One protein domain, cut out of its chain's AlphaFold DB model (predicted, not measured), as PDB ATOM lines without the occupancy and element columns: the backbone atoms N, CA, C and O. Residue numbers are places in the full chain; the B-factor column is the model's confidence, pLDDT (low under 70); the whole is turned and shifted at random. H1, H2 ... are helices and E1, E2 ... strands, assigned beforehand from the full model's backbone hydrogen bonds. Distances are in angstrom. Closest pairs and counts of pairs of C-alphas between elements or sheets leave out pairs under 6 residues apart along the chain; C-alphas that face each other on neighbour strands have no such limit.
ATOM      1  N   THR A 208      37.283  12.630  23.215       71.56
ATOM      2  CA  THR A 208      37.313  14.087  23.059       71.56
ATOM      3  C   THR A 208      36.917  14.789  24.356       71.56
ATOM      4  O   THR A 208      37.649  15.653  24.829       71.56
ATOM      5  N   GLU A 209      35.811  14.379  24.984       73.44
ATOM      6  CA  GLU A 209      35.370  14.957  26.256       73.44
ATOM      7  C   GLU A 209      36.364  14.689  27.397       73.44
ATOM      8  O   GLU A 209      36.584  15.571  28.223       73.44
ATOM      9  N   GLU A 210      37.006  13.516  27.443       71.00
ATOM     10  CA  GLU A 210      38.056  13.236  28.432       71.00
ATOM     11  C   GLU A 210      39.219  14.223  28.301       71.00
ATOM     12  O   GLU A 210      39.723  14.745  29.296       71.00
ATOM     13  N   LYS A 211      39.632  14.519  27.065       69.31
ATOM     14  CA  LYS A 211      40.749  15.427  26.796       69.31
ATOM     15  C   LYS A 211      40.400  16.891  27.077       69.31
ATOM     16  O   LYS A 211      41.264  17.638  27.529       69.31
ATOM     17  N   GLU A 212      39.168  17.299  26.792       76.12
ATOM     18  CA  GLU A 212      38.733  18.698  26.873       76.12
ATOM     19  C   GLU A 212      38.175  19.085  28.246       76.12
ATOM     20  O   GLU A 212      38.396  20.206  28.699       76.12
ATOM     21  N   LEU A 213      37.468  18.174  28.921       79.31
ATOM     22  CA  LEU A 213      36.703  18.488  30.130       79.31
ATOM     23  C   LEU A 213      37.376  17.986  31.409       79.31
ATOM     24  O   LEU A 213      37.233  18.621  32.449       79.31
ATOM     25  N   LEU A 214      38.129  16.884  31.362       81.31
ATOM     26  CA  LEU A 214      38.687  16.235  32.562       81.31
ATOM     27  C   LEU A 214      40.120  16.665  32.906       81.31
ATOM     28  O   LEU A 214      40.731  16.135  33.839       81.31
ATOM     29  N   GLY A 215      40.668  17.642  32.181       79.88
ATOM     30  CA  GLY A 215      41.997  18.186  32.448       79.88
ATOM     31  C   GLY A 215      42.150  18.662  33.899       79.88
ATOM     32  O   GLY A 215      41.297  19.369  34.428       79.88
ATOM     33  N   GLY A 216      43.248  18.273  34.554       81.12
ATOM     34  CA  GLY A 216      43.551  18.658  35.940       81.12
ATOM     35  C   GLY A 216      43.010  17.714  37.021       81.12
ATOM     36  O   GLY A 216      43.325  17.915  38.194       81.12
ATOM     37  N   LEU A 217      42.256  16.672  36.657       84.56
ATOM     38  CA  LEU A 217      41.945  15.571  37.572       84.56
ATOM     39  C   LEU A 217      43.173  14.670  37.816       84.56
ATOM     40  O   LEU A 217      44.066  14.587  36.965       84.56
ATOM     41  N   PRO A 218      43.245  13.977  38.970       82.19
ATOM     42  CA  PRO A 218      44.215  12.904  39.181       82.19
ATOM     43  C   PRO A 218      44.166  11.841  38.071       82.19
ATOM     44  O   PRO A 218      43.173  11.691  37.368       82.19
ATOM     45  N   LYS A 219      45.243  11.065  37.899       80.25
ATOM     46  CA  LYS A 219      45.231   9.959  36.929       80.25
ATOM     47  C   LYS A 219      44.217   8.895  37.365       80.25
ATOM     48  O   LYS A 219      44.415   8.267  38.401       80.25
ATOM     49  N   GLY A 220      43.194   8.672  36.546       74.31
ATOM     50  CA  GLY A 220      42.129   7.695  36.769       74.31
ATOM     51  C   GLY A 220      41.120   7.706  35.619       74.31
ATOM     52  O   GLY A 220      41.233   8.532  34.713       74.31
ATOM     53  N   GLN A 221      40.156   6.786  35.647       73.56
ATOM     54  CA  GLN A 221      38.973   6.863  34.785       73.56
ATOM     55  C   GLN A 221      37.866   7.599  35.536       73.56
ATOM     56  O   GLN A 221      37.792   7.519  36.761       73.56
ATOM     57  N   TYR A 222      37.009   8.317  34.815       78.50
ATOM     58  CA  TYR A 222      35.931   9.094  35.417       78.50
ATOM     59  C   TYR A 222      34.626   8.881  34.666       78.50
ATOM     60  O   TYR A 222      34.619   8.710  33.451       78.50
ATOM     61  N   ILE A 223      33.517   8.923  35.396       75.12
ATOM     62  CA  ILE A 223      32.170   8.802  34.832       75.12
ATOM     63  C   ILE A 223      31.303   9.996  35.235       75.12
ATOM     64  O   ILE A 223      31.479  10.579  36.315       75.12
ATOM     65  N   LYS A 224      30.355  10.358  34.364       75.25
ATOM     66  CA  LYS A 224      29.353  11.402  34.619       75.25
ATOM     67  C   LYS A 224      28.434  10.967  35.769       75.25
ATOM     68  O   LYS A 224      27.985   9.826  35.821       75.25
ATOM     69  N   THR A 225      28.150  11.869  36.712       74.31
ATOM     70  CA  THR A 225      27.199  11.599  37.814       74.31
ATOM     71  C   THR A 225      25.766  12.026  37.462       74.31
ATOM     72  O   THR A 225      25.576  12.809  36.535       74.31
ATOM     73  N   PRO A 226      24.730  11.628  38.228       69.75
ATOM     74  CA  PRO A 226      23.371  12.151  38.033       69.75
ATOM     75  C   PRO A 226      23.263  13.686  38.102       69.75
ATOM     76  O   PRO A 226      22.395  14.278  37.462       69.75
ATOM     77  N   LEU A 227      24.153  14.342  38.856       73.88
ATOM     78  CA  LEU A 227      24.241  15.801  38.923       73.88
ATOM     79  C   LEU A 227      24.813  16.410  37.629       73.88
ATOM     80  O   LEU A 227      24.369  17.486  37.228       73.88
ATOM     81  N   TRP A 228      25.693  15.693  36.920       80.00
ATOM     82  CA  TRP A 228      26.230  16.107  35.614       80.00
ATOM     83  C   TRP A 228      25.113  16.356  34.601       80.00
ATOM     84  O   TRP A 228      25.038  17.416  33.984       80.00
ATOM     85  N   HIS A 229      24.174  15.415  34.509       72.44
ATOM     86  CA  HIS A 229      23.005  15.497  33.624       72.44
ATOM     87  C   HIS A 229      22.015  16.596  34.006       72.44
ATOM     88  O   HIS A 229      21.086  16.900  33.263       72.44
ATOM     89  N   ARG A 230      22.220  17.209  35.171       71.31
ATOM     90  CA  ARG A 230      21.446  18.339  35.682       71.31
ATOM     91  C   ARG A 230      22.164  19.673  35.541       71.31
ATOM     92  O   ARG A 230      21.661  20.675  36.044       71.31
ATOM     93  N   GLY A 231      23.297  19.685  34.837       78.12
ATOM     94  CA  GLY A 231      24.117  20.872  34.616       78.12
ATOM     95  C   GLY A 231      25.075  21.182  35.766       78.12
ATOM     96  O   GLY A 231      25.639  22.272  35.797       78.12
ATOM     97  N   ILE A 232      25.267  20.253  36.708       87.12
ATOM     98  CA  ILE A 232      26.194  20.399  37.832       87.12
ATOM     99  C   ILE A 232      27.401  19.484  37.565       87.12
ATOM    100  O   ILE A 232      27.271  18.265  37.702       87.12
ATOM    101  N   PRO A 233      28.569  20.025  37.170       88.56
ATOM    102  CA  PRO A 233      29.680  19.254  36.612       88.56
ATOM    103  C   PRO A 233      30.433  18.458  37.689       88.56
ATOM    104  O   PRO A 233      31.513  18.841  38.138       88.56
ATOM    105  N   ILE A 234      29.845  17.339  38.121       86.94
ATOM    106  CA  ILE A 234      30.451  16.396  39.064       86.94
ATOM    107  C   ILE A 234      30.723  15.061  38.390       86.94
ATOM    108  O   ILE A 234      29.839  14.483  37.749       86.94
ATOM    109  N   VAL A 235      31.926  14.543  38.618       85.56
ATOM    110  CA  VAL A 235      32.378  13.235  38.138       85.56
ATOM    111  C   VAL A 235      32.746  12.309  39.292       85.56
ATOM    112  O   VAL A 235      33.055  12.766  40.397       85.56
ATOM    113  N   HIS A 236      32.718  11.007  39.024       80.00
ATOM    114  CA  HIS A 236      33.106   9.953  39.960       80.00
ATOM    115  C   HIS A 236      34.304   9.168  39.409       80.00
ATOM    116  O   HIS A 236      34.287   8.781  38.245       80.00
ATOM    117  N   GLU A 237      35.331   8.948  40.232       80.56
ATOM    118  CA  GLU A 237      36.500   8.116  39.896       80.56
ATOM    119  C   GLU A 237      36.133   6.617  39.760       80.56
ATOM    120  O   GLU A 237      35.403   6.070  40.587       80.56
ATOM    121  N   TRP A 238      36.669   5.952  38.730       64.62
ATOM    122  CA  TRP A 238      36.469   4.542  38.371       64.62
ATOM    123  C   TRP A 238      37.824   3.815  38.150       64.62
ATOM    124  O   TRP A 238      38.758   4.432  37.629       64.62
ATOM    125  N   PRO A 239      37.959   2.507  38.480       57.91
ATOM    126  CA  PRO A 239      36.977   1.641  39.139       57.91
ATOM    127  C   PRO A 239      36.759   2.025  40.601       57.91
ATOM    128  O   PRO A 239      37.650   2.568  41.253       57.91
ATOM    129  N   TYR A 240      35.564   1.738  41.117       57.91
ATOM    130  CA  TYR A 240      35.182   2.108  42.478       57.91
ATOM    131  C   TYR A 240      36.150   1.505  43.502       57.91
ATOM    132  O   TYR A 240      36.205   0.289  43.701       57.91
ATOM    133  N   ALA A 241      36.927   2.358  44.166       50.16
ATOM    134  CA  ALA A 241      37.819   1.925  45.228       50.16
ATOM    135  C   ALA A 241      36.982   1.489  46.442       50.16
ATOM    136  O   ALA A 241      36.245   2.301  47.005       50.16
ATOM    137  N   GLN A 242      37.107   0.223  46.868       43.38
ATOM    138  CA  GLN A 242      36.396  -0.298  48.042       43.38
ATOM    139  C   GLN A 242      36.557   0.649  49.246       43.38
ATOM    140  O   GLN A 242      37.655   0.851  49.763       43.38
ATOM    141  N   GLY A 243      35.442   1.249  49.675       48.00
ATOM    142  CA  GLY A 243      35.363   2.088  50.872       48.00
ATOM    143  C   GLY A 243      35.823   3.545  50.728       48.00
ATOM    144  O   GLY A 243      35.863   4.237  51.746       48.00
ATOM    145  N   LYS A 244      36.169   4.044  49.529       58.62
ATOM    146  CA  LYS A 244      36.538   5.461  49.317       58.62
ATOM    147  C   LYS A 244      36.105   5.978  47.942       58.62
ATOM    148  O   LYS A 244      36.956   6.291  47.112       58.62
ATOM    149  N   ASP A 245      34.801   6.130  47.728       65.00
ATOM    150  CA  ASP A 245      34.294   6.842  46.553       65.00
ATOM    151  C   ASP A 245      34.841   8.289  46.535       65.00
ATOM    152  O   ASP A 245      34.835   8.987  47.558       65.00
ATOM    153  N   ARG A 246      35.319   8.757  45.379       82.19
ATOM    154  CA  ARG A 246      35.906  10.098  45.218       82.19
ATOM    155  C   ARG A 246      35.179  10.871  44.127       82.19
ATOM    156  O   ARG A 246      35.140  10.441  42.977       82.19
ATOM    157  N   PHE A 247      34.641  12.028  44.506       84.12
ATOM    158  CA  PHE A 247      33.915  12.923  43.611       84.12
ATOM    159  C   PHE A 247      34.674  14.211  43.450       84.12
ATOM    160  O   PHE A 247      35.267  14.726  44.405       84.12
ATOM    161  N   TYR A 248      34.591  14.730  42.240       89.69
ATOM    162  CA  TYR A 248      35.213  15.979  41.880       89.69
ATOM    163  C   TYR A 248      34.162  16.872  41.246       89.69
ATOM    164  O   TYR A 248      33.471  16.445  40.325       89.69
ATOM    165  N   LEU A 249      34.030  18.086  41.773       92.44
ATOM    166  CA  LEU A 249      33.216  19.155  41.210       92.44
ATOM    167  C   LEU A 249      34.134  20.082  40.423       92.44
ATOM    168  O   LEU A 249      35.176  20.503  40.937       92.44
ATOM    169  N   GLN A 250      33.743  20.408  39.198       92.00
ATOM    170  CA  GLN A 250      34.424  21.442  38.438       92.00
ATOM    171  C   GLN A 250      34.013  22.810  38.978       92.00
ATOM    172  O   GLN A 250      32.839  23.183  38.980       92.00
ATOM    173  N   MET A 251      34.997  23.547  39.471       88.44
ATOM    174  CA  MET A 251      34.845  24.882  40.027       88.44
ATOM    175  C   MET A 251      34.663  25.914  38.901       88.44
ATOM    176  O   MET A 251      35.026  25.648  37.753       88.44
ATOM    177  N   PRO A 252      34.152  27.126  39.192       85.38
ATOM    178  CA  PRO A 252      33.966  28.159  38.169       85.38
ATOM    179  C   PRO A 252      35.263  28.581  37.456       85.38
ATOM    180  O   PRO A 252      35.205  29.089  36.341       85.38
ATOM    181  N   ASP A 253      36.422  28.373  38.089       85.25
ATOM    182  CA  ASP A 253      37.756  28.609  37.525       85.25
ATOM    183  C   ASP A 253      38.304  27.407  36.732       85.25
ATOM    184  O   ASP A 253      39.496  27.361  36.437       85.25
ATOM    185  N   GLN A 254      37.441  26.442  36.392       83.31
ATOM    186  CA  GLN A 254      37.748  25.215  35.649       83.31
ATOM    187  C   GLN A 254      38.674  24.232  36.383       83.31
ATOM    188  O   GLN A 254      39.073  23.218  35.810       83.31
ATOM    189  N   LYS A 255      38.994  24.473  37.661       88.12
ATOM    190  CA  LYS A 255      39.743  23.512  38.478       88.12
ATOM    191  C   LYS A 255      38.822  22.477  39.097       88.12
ATOM    192  O   LYS A 255      37.671  22.749  39.420       88.12
ATOM    193  N   TRP A 256      39.365  21.296  39.344       90.44
ATOM    194  CA  TRP A 256      38.640  20.220  40.000       90.44
ATOM    195  C   TRP A 256      38.881  20.230  41.504       90.44
ATOM    196  O   TRP A 256      40.017  20.122  41.964       90.44
ATOM    197  N   ALA A 257      37.800  20.326  42.273       89.38
ATOM    198  CA  ALA A 257      37.837  20.229  43.724       89.38
ATOM    199  C   ALA A 257      37.218  18.909  44.172       89.38
ATOM    200  O   ALA A 257      36.153  18.514  43.698       89.38
ATOM    201  N   ARG A 258      37.875  18.230  45.116       87.94
ATOM    202  CA  ARG A 258      37.290  17.056  45.761       87.94
ATOM    203  C   ARG A 258      36.132  17.505  46.651       87.94
ATOM    204  O   ARG A 258      36.320  18.387  47.483       87.94
ATOM    205  N   VAL A 259      34.972  16.872  46.504       85.25
ATOM    206  CA  VAL A 259      33.747  17.238  47.232       85.25
ATOM    207  C   VAL A 259      33.060  16.027  47.850       85.25
ATOM    208  O   VAL A 259      33.279  14.884  47.435       85.25
ATOM    209  N   ASP A 260      32.189  16.288  48.824       82.25
ATOM    210  CA  ASP A 260      31.182  15.328  49.257       82.25
ATOM    211  C   ASP A 260      29.954  15.423  48.338       82.25
ATOM    212  O   ASP A 260      29.189  16.383  48.385       82.25
ATOM    213  N   TYR A 261      29.756  14.413  47.489       77.56
ATOM    214  CA  TYR A 261      28.605  14.360  46.585       77.56
ATOM    215  C   TYR A 261      27.263  14.474  47.314       77.56
ATOM    216  O   TYR A 261      26.342  15.064  46.760       77.56
ATOM    217  N   ASP A 262      27.126  13.938  48.529       72.56
ATOM    218  CA  ASP A 262      25.833  13.913  49.224       72.56
ATOM    219  C   ASP A 262      25.432  15.296  49.713       72.56
ATOM    220  O   ASP A 262      24.261  15.679  49.660       72.56
ATOM    221  N   GLU A 263      26.422  16.068  50.143       79.25
ATOM    222  CA  GLU A 263      26.253  17.464  50.501       79.25
ATOM    223  C   GLU A 263      25.810  18.290  49.293       79.25
ATOM    224  O   GLU A 263      24.798  18.992  49.374       79.25
ATOM    225  N   ILE A 264      26.503  18.141  48.159       85.62
ATOM    226  CA  ILE A 264      26.168  18.870  46.931       85.62
ATOM    227  C   ILE A 264      24.802  18.443  46.389       85.62
ATOM    228  O   ILE A 264      23.990  19.293  46.023       85.62
ATOM    229  N   ALA A 265      24.510  17.142  46.387       77.25
ATOM    230  CA  ALA A 265      23.215  16.614  45.988       77.25
ATOM    231  C   ALA A 265      22.107  17.168  46.888       77.25
ATOM    232  O   ALA A 265      21.093  17.630  46.367       77.25
ATOM    233  N   SER A 266      22.292  17.171  48.219       77.31
ATOM    234  CA  SER A 266      21.300  17.708  49.162       77.31
ATOM    235  C   SER A 266      20.995  19.167  48.869       77.31
ATOM    236  O   SER A 266      19.818  19.505  48.770       77.31
ATOM    237  N   ILE A 267      22.030  19.996  48.688       85.81
ATOM    238  CA  ILE A 267      21.892  21.417  48.344       85.81
ATOM    239  C   ILE A 267      21.155  21.571  47.013       85.81
ATOM    240  O   ILE A 267      20.207  22.344  46.928       85.81
ATOM    241  N   ALA A 268      21.537  20.804  45.988       85.19
ATOM    242  CA  ALA A 268      20.889  20.848  44.682       85.19
ATOM    243  C   ALA A 268      19.406  20.472  44.745       85.19
ATOM    244  O   ALA A 268      18.576  21.102  44.093       85.19
ATOM    245  N   ALA A 269      19.062  19.478  45.557       79.50
ATOM    246  CA  ALA A 269      17.688  19.051  45.742       79.50
ATOM    247  C   ALA A 269      16.867  20.035  46.585       79.50
ATOM    248  O   ALA A 269      15.722  20.298  46.233       79.50
ATOM    249  N   ASP A 270      17.432  20.587  47.666       83.69
ATOM    250  CA  ASP A 270      16.772  21.626  48.469       83.69
ATOM    251  C   ASP A 270      16.501  22.869  47.606       83.69
ATOM    252  O   ASP A 270      15.371  23.347  47.552       83.69
ATOM    253  N   TYR A 271      17.493  23.304  46.826       88.12
ATOM    254  CA  TYR A 271      17.363  24.418  45.886       88.12
ATOM    255  C   TYR A 271      16.337  24.152  44.785       88.12
ATOM    256  O   TYR A 271      15.536  25.021  44.456       88.12
ATOM    257  N   TYR A 272      16.301  22.939  44.232       84.12
ATOM    258  CA  TYR A 272      15.288  22.581  43.244       84.12
ATOM    259  C   TYR A 272      13.873  22.599  43.835       84.12
ATOM    260  O   TYR A 272      12.934  23.024  43.165       84.12
ATOM    261  N   LEU A 273      13.691  22.156  45.082       80.88
ATOM    262  CA  LEU A 273      12.380  22.179  45.733       80.88
ATOM    263  C   LEU A 273      11.867  23.607  45.932       80.88
ATOM    264  O   LEU A 273      10.677  23.842  45.709       80.88
ATOM    265  N   THR A 274      12.745  24.545  46.292       83.19
ATOM    266  CA  THR A 274      12.380  25.946  46.545       83.19
ATOM    267  C   THR A 274      12.265  26.767  45.258       83.19
ATOM    268  O   THR A 274      11.269  27.452  45.054       83.19
ATOM    269  N   GLU A 275      13.241  26.656  44.356       85.88
ATOM    270  CA  GLU A 275      13.382  27.517  43.169       85.88
ATOM    271  C   GLU A 275      12.858  26.877  41.876       85.88
ATOM    272  O   GLU A 275      12.810  27.527  40.831       85.88
ATOM    273  N   LYS A 276      12.496  25.588  41.916       84.06
ATOM    274  CA  LYS A 276      12.028  24.787  40.766       84.06
ATOM    275  C   LYS A 276      13.017  24.739  39.586       84.06
ATOM    276  O   LYS A 276      12.621  24.499  38.447       84.06
ATOM    277  N   LYS A 277      14.315  24.935  39.857       86.56
ATOM    278  CA  LYS A 277      15.435  24.833  38.900       86.56
ATOM    279  C   LYS A 277      16.700  24.305  39.589       86.56
ATOM    280  O   LYS A 277      16.817  24.401  40.806       86.56
ATOM    281  N   ASN A 278      17.655  23.762  38.829       83.56
ATOM    282  CA  ASN A 278      18.936  23.314  39.396       83.56
ATOM    283  C   ASN A 278      19.855  24.518  39.695       83.56
ATOM    284  O   ASN A 278      19.855  25.477  38.917       83.56
ATOM    285  N   PRO A 279      20.637  24.491  40.791       90.00
ATOM    286  CA  PRO A 279      21.607  25.543  41.077       90.00
ATOM    287  C   PRO A 279      22.839  25.447  40.172       90.00
ATOM    288  O   PRO A 279      23.219  24.363  39.731       90.00
ATOM    289  N   ASP A 280      23.502  26.583  39.960       90.19
ATOM    290  CA  ASP A 280      24.840  26.615  39.370       90.19
ATOM    291  C   ASP A 280      25.933  26.318  40.419       90.19
ATOM    292  O   ASP A 280      25.689  26.267  41.629       90.19
ATOM    293  N   VAL A 281      27.174  26.136  39.958       89.31
ATOM    294  CA  VAL A 281      28.317  25.816  40.832       89.31
ATOM    295  C   VAL A 281      28.567  26.914  41.872       89.31
ATOM    296  O   VAL A 281      28.876  26.612  43.021       89.31
ATOM    297  N   LYS A 282      28.402  28.193  41.509       90.88
ATOM    298  CA  LYS A 282      28.600  29.316  42.443       90.88
ATOM    299  C   LYS A 282      27.585  29.277  43.583       90.88
ATOM    300  O   LYS A 282      27.953  29.463  44.740       90.88
ATOM    301  N   THR A 283      26.331  28.996  43.257       92.12
ATOM    302  CA  THR A 283      25.226  28.849  44.206       92.12
ATOM    303  C   THR A 283      25.454  27.652  45.118       92.12
ATOM    304  O   THR A 283      25.292  27.766  46.328       92.12
ATOM    305  N   ILE A 284      25.910  26.522  44.575       90.31
ATOM    306  CA  ILE A 284      26.290  25.359  45.384       90.31
ATOM    307  C   ILE A 284      27.377  25.737  46.396       90.31
ATOM    308  O   ILE A 284      27.213  25.490  47.587       90.31
ATOM    309  N   LEU A 285      28.455  26.387  45.949       89.25
ATOM    310  CA  LEU A 285      29.569  26.777  46.820       89.25
ATOM    311  C   LEU A 285      29.154  27.772  47.904       89.25
ATOM    312  O   LEU A 285      29.649  27.687  49.025       89.25
ATOM    313  N   LYS A 286      28.226  28.681  47.591       92.12
ATOM    314  CA  LYS A 286      27.624  29.589  48.570       92.12
ATOM    315  C   LYS A 286      27.032  28.802  49.749       92.12
ATOM    316  O   LYS A 286      27.395  29.062  50.889       92.12
ATOM    317  N   TYR A 287      26.206  27.791  49.474       89.56
ATOM    318  CA  TYR A 287      25.581  26.965  50.516       89.56
ATOM    319  C   TYR A 287      26.529  25.948  51.170       89.56
ATOM    320  O   TYR A 287      26.309  25.561  52.313       89.56
ATOM    321  N   VAL A 288      27.586  25.506  50.481       86.56
ATOM    322  CA  VAL A 288      28.634  24.670  51.096       86.56
ATOM    323  C   VAL A 288      29.428  25.475  52.127       86.56
ATOM    324  O   VAL A 288      29.707  24.983  53.216       86.56
ATOM    325  N   ASN A 289      29.765  26.724  51.804       89.12
ATOM    326  CA  ASN A 289      30.614  27.566  52.646       89.12
ATOM    327  C   ASN A 289      29.841  28.326  53.736       89.12
ATOM    328  O   ASN A 289      30.460  28.821  54.675       89.12
ATOM    329  N   ASN A 290      28.514  28.440  53.615       89.00
ATOM    330  CA  ASN A 290      27.667  29.162  54.560       89.00
ATOM    331  C   ASN A 290      26.587  28.253  55.161       89.00
ATOM    332  O   ASN A 290      25.568  27.953  54.534       89.00
ATOM    333  N   GLN A 291      26.808  27.848  56.413       84.44
ATOM    334  CA  GLN A 291      25.893  26.974  57.141       84.44
ATOM    335  C   GLN A 291      24.518  27.619  57.379       84.44
ATOM    336  O   GLN A 291      23.510  26.937  57.221       84.44
ATOM    337  N   GLU A 292      24.455  28.913  57.696       85.56
ATOM    338  CA  GLU A 292      23.191  29.608  57.981       85.56
ATOM    339  C   GLU A 292      22.296  29.661  56.736       85.56
ATOM    340  O   GLU A 292      21.110  29.326  56.776       85.56
TER     341      GLU A 292
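What this domain is: This is residues 208 to 292 of the 602 residues of an uncharacterized protein of Gimesia panareensis (UniProt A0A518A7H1). A small, strongly twisted sheet of four short strands has a pair of helices, H2 and H3, off one end and a short helix, H1, set off at the far end from that pair. H2 begins beside E2 and E3 and runs away from the sheet, and H3 packs crosswise on residues 263 to 268 of H2. The printed part has 85 residues with three named helices and four named strands, in the order H1 E1 E2 E3 E4 H2 H3; the sheet's order is E1 - E2 - E3 - E4, all antiparallel, and the class is mixed, helices and strands. The whole is compact, with a radius of gyration of the C-alphas of 13.1 A, and spans 36 by 29 by 21 A.

How they stand to each other: E1, residues 221 to 224, E2, residues 234 to 238, E3, residues 247 to 250, and E4, residues 256 to 259, form a meander, each strand the antiparallel neighbour of the one before. E1 and E2 form a hairpin, with N 238 and O 221 at 2.8 A and N 223 and O 236 at 3.0 A, within hydrogen-bond range. In the hairpin of E2 and E3, N 235 and O 248 are 3.0 A apart; in that of E3 and E4, N 249 and O 257 are 2.9 A apart. E1 and E4 are the edge strands. H2, residues 261 to 275, only grazes the sheet, with residues 261 to 264; the closest C-alphas of H2 and E3 are those of Tyr 261 and Phe 247, 6.3 A apart. H3, residues 281 to 289, touches H2; their closest C-alphas, those of Ile 284 and Ile 267, are 6.6 A apart, and their lines are only just about perpendicular, at 70.2 degrees. H3 is only just not on the sheet, with 4 pairs of C-alphas within 10 A. H1, residues 208 to 213, is also only just not on the sheet, with 4 such pairs, and is apart from E2, E3, E4, H2 and H3. In H1, H2 and H3 every O i to N i+4 pair is within hydrogen-bond range.

Where its parts are: E2, the longest strand, measures 13.3 A from C-alpha 234 at (30.451, 16.396, 39.064) to C-alpha 238; E1 measures 10.6 A, E3 10.0 A and E4 9.2 A. H2 measures 20.4 A, H3 12.2 A and H1 8.4 A. H1 begins with C-alpha 208 at (37.313, 14.087, 23.059), and H3 ends with C-alpha 289 at (30.614, 27.566, 52.646).

The domain as a whole: The C-alphas of Thr 208 and Glu 292, the two farthest apart, are 40.7 A apart. The printed part has no cut and no long link. Mean pLDDT of the printed part is 80.2; residue 211, residue 226 and residues 238 to 245 are under 70.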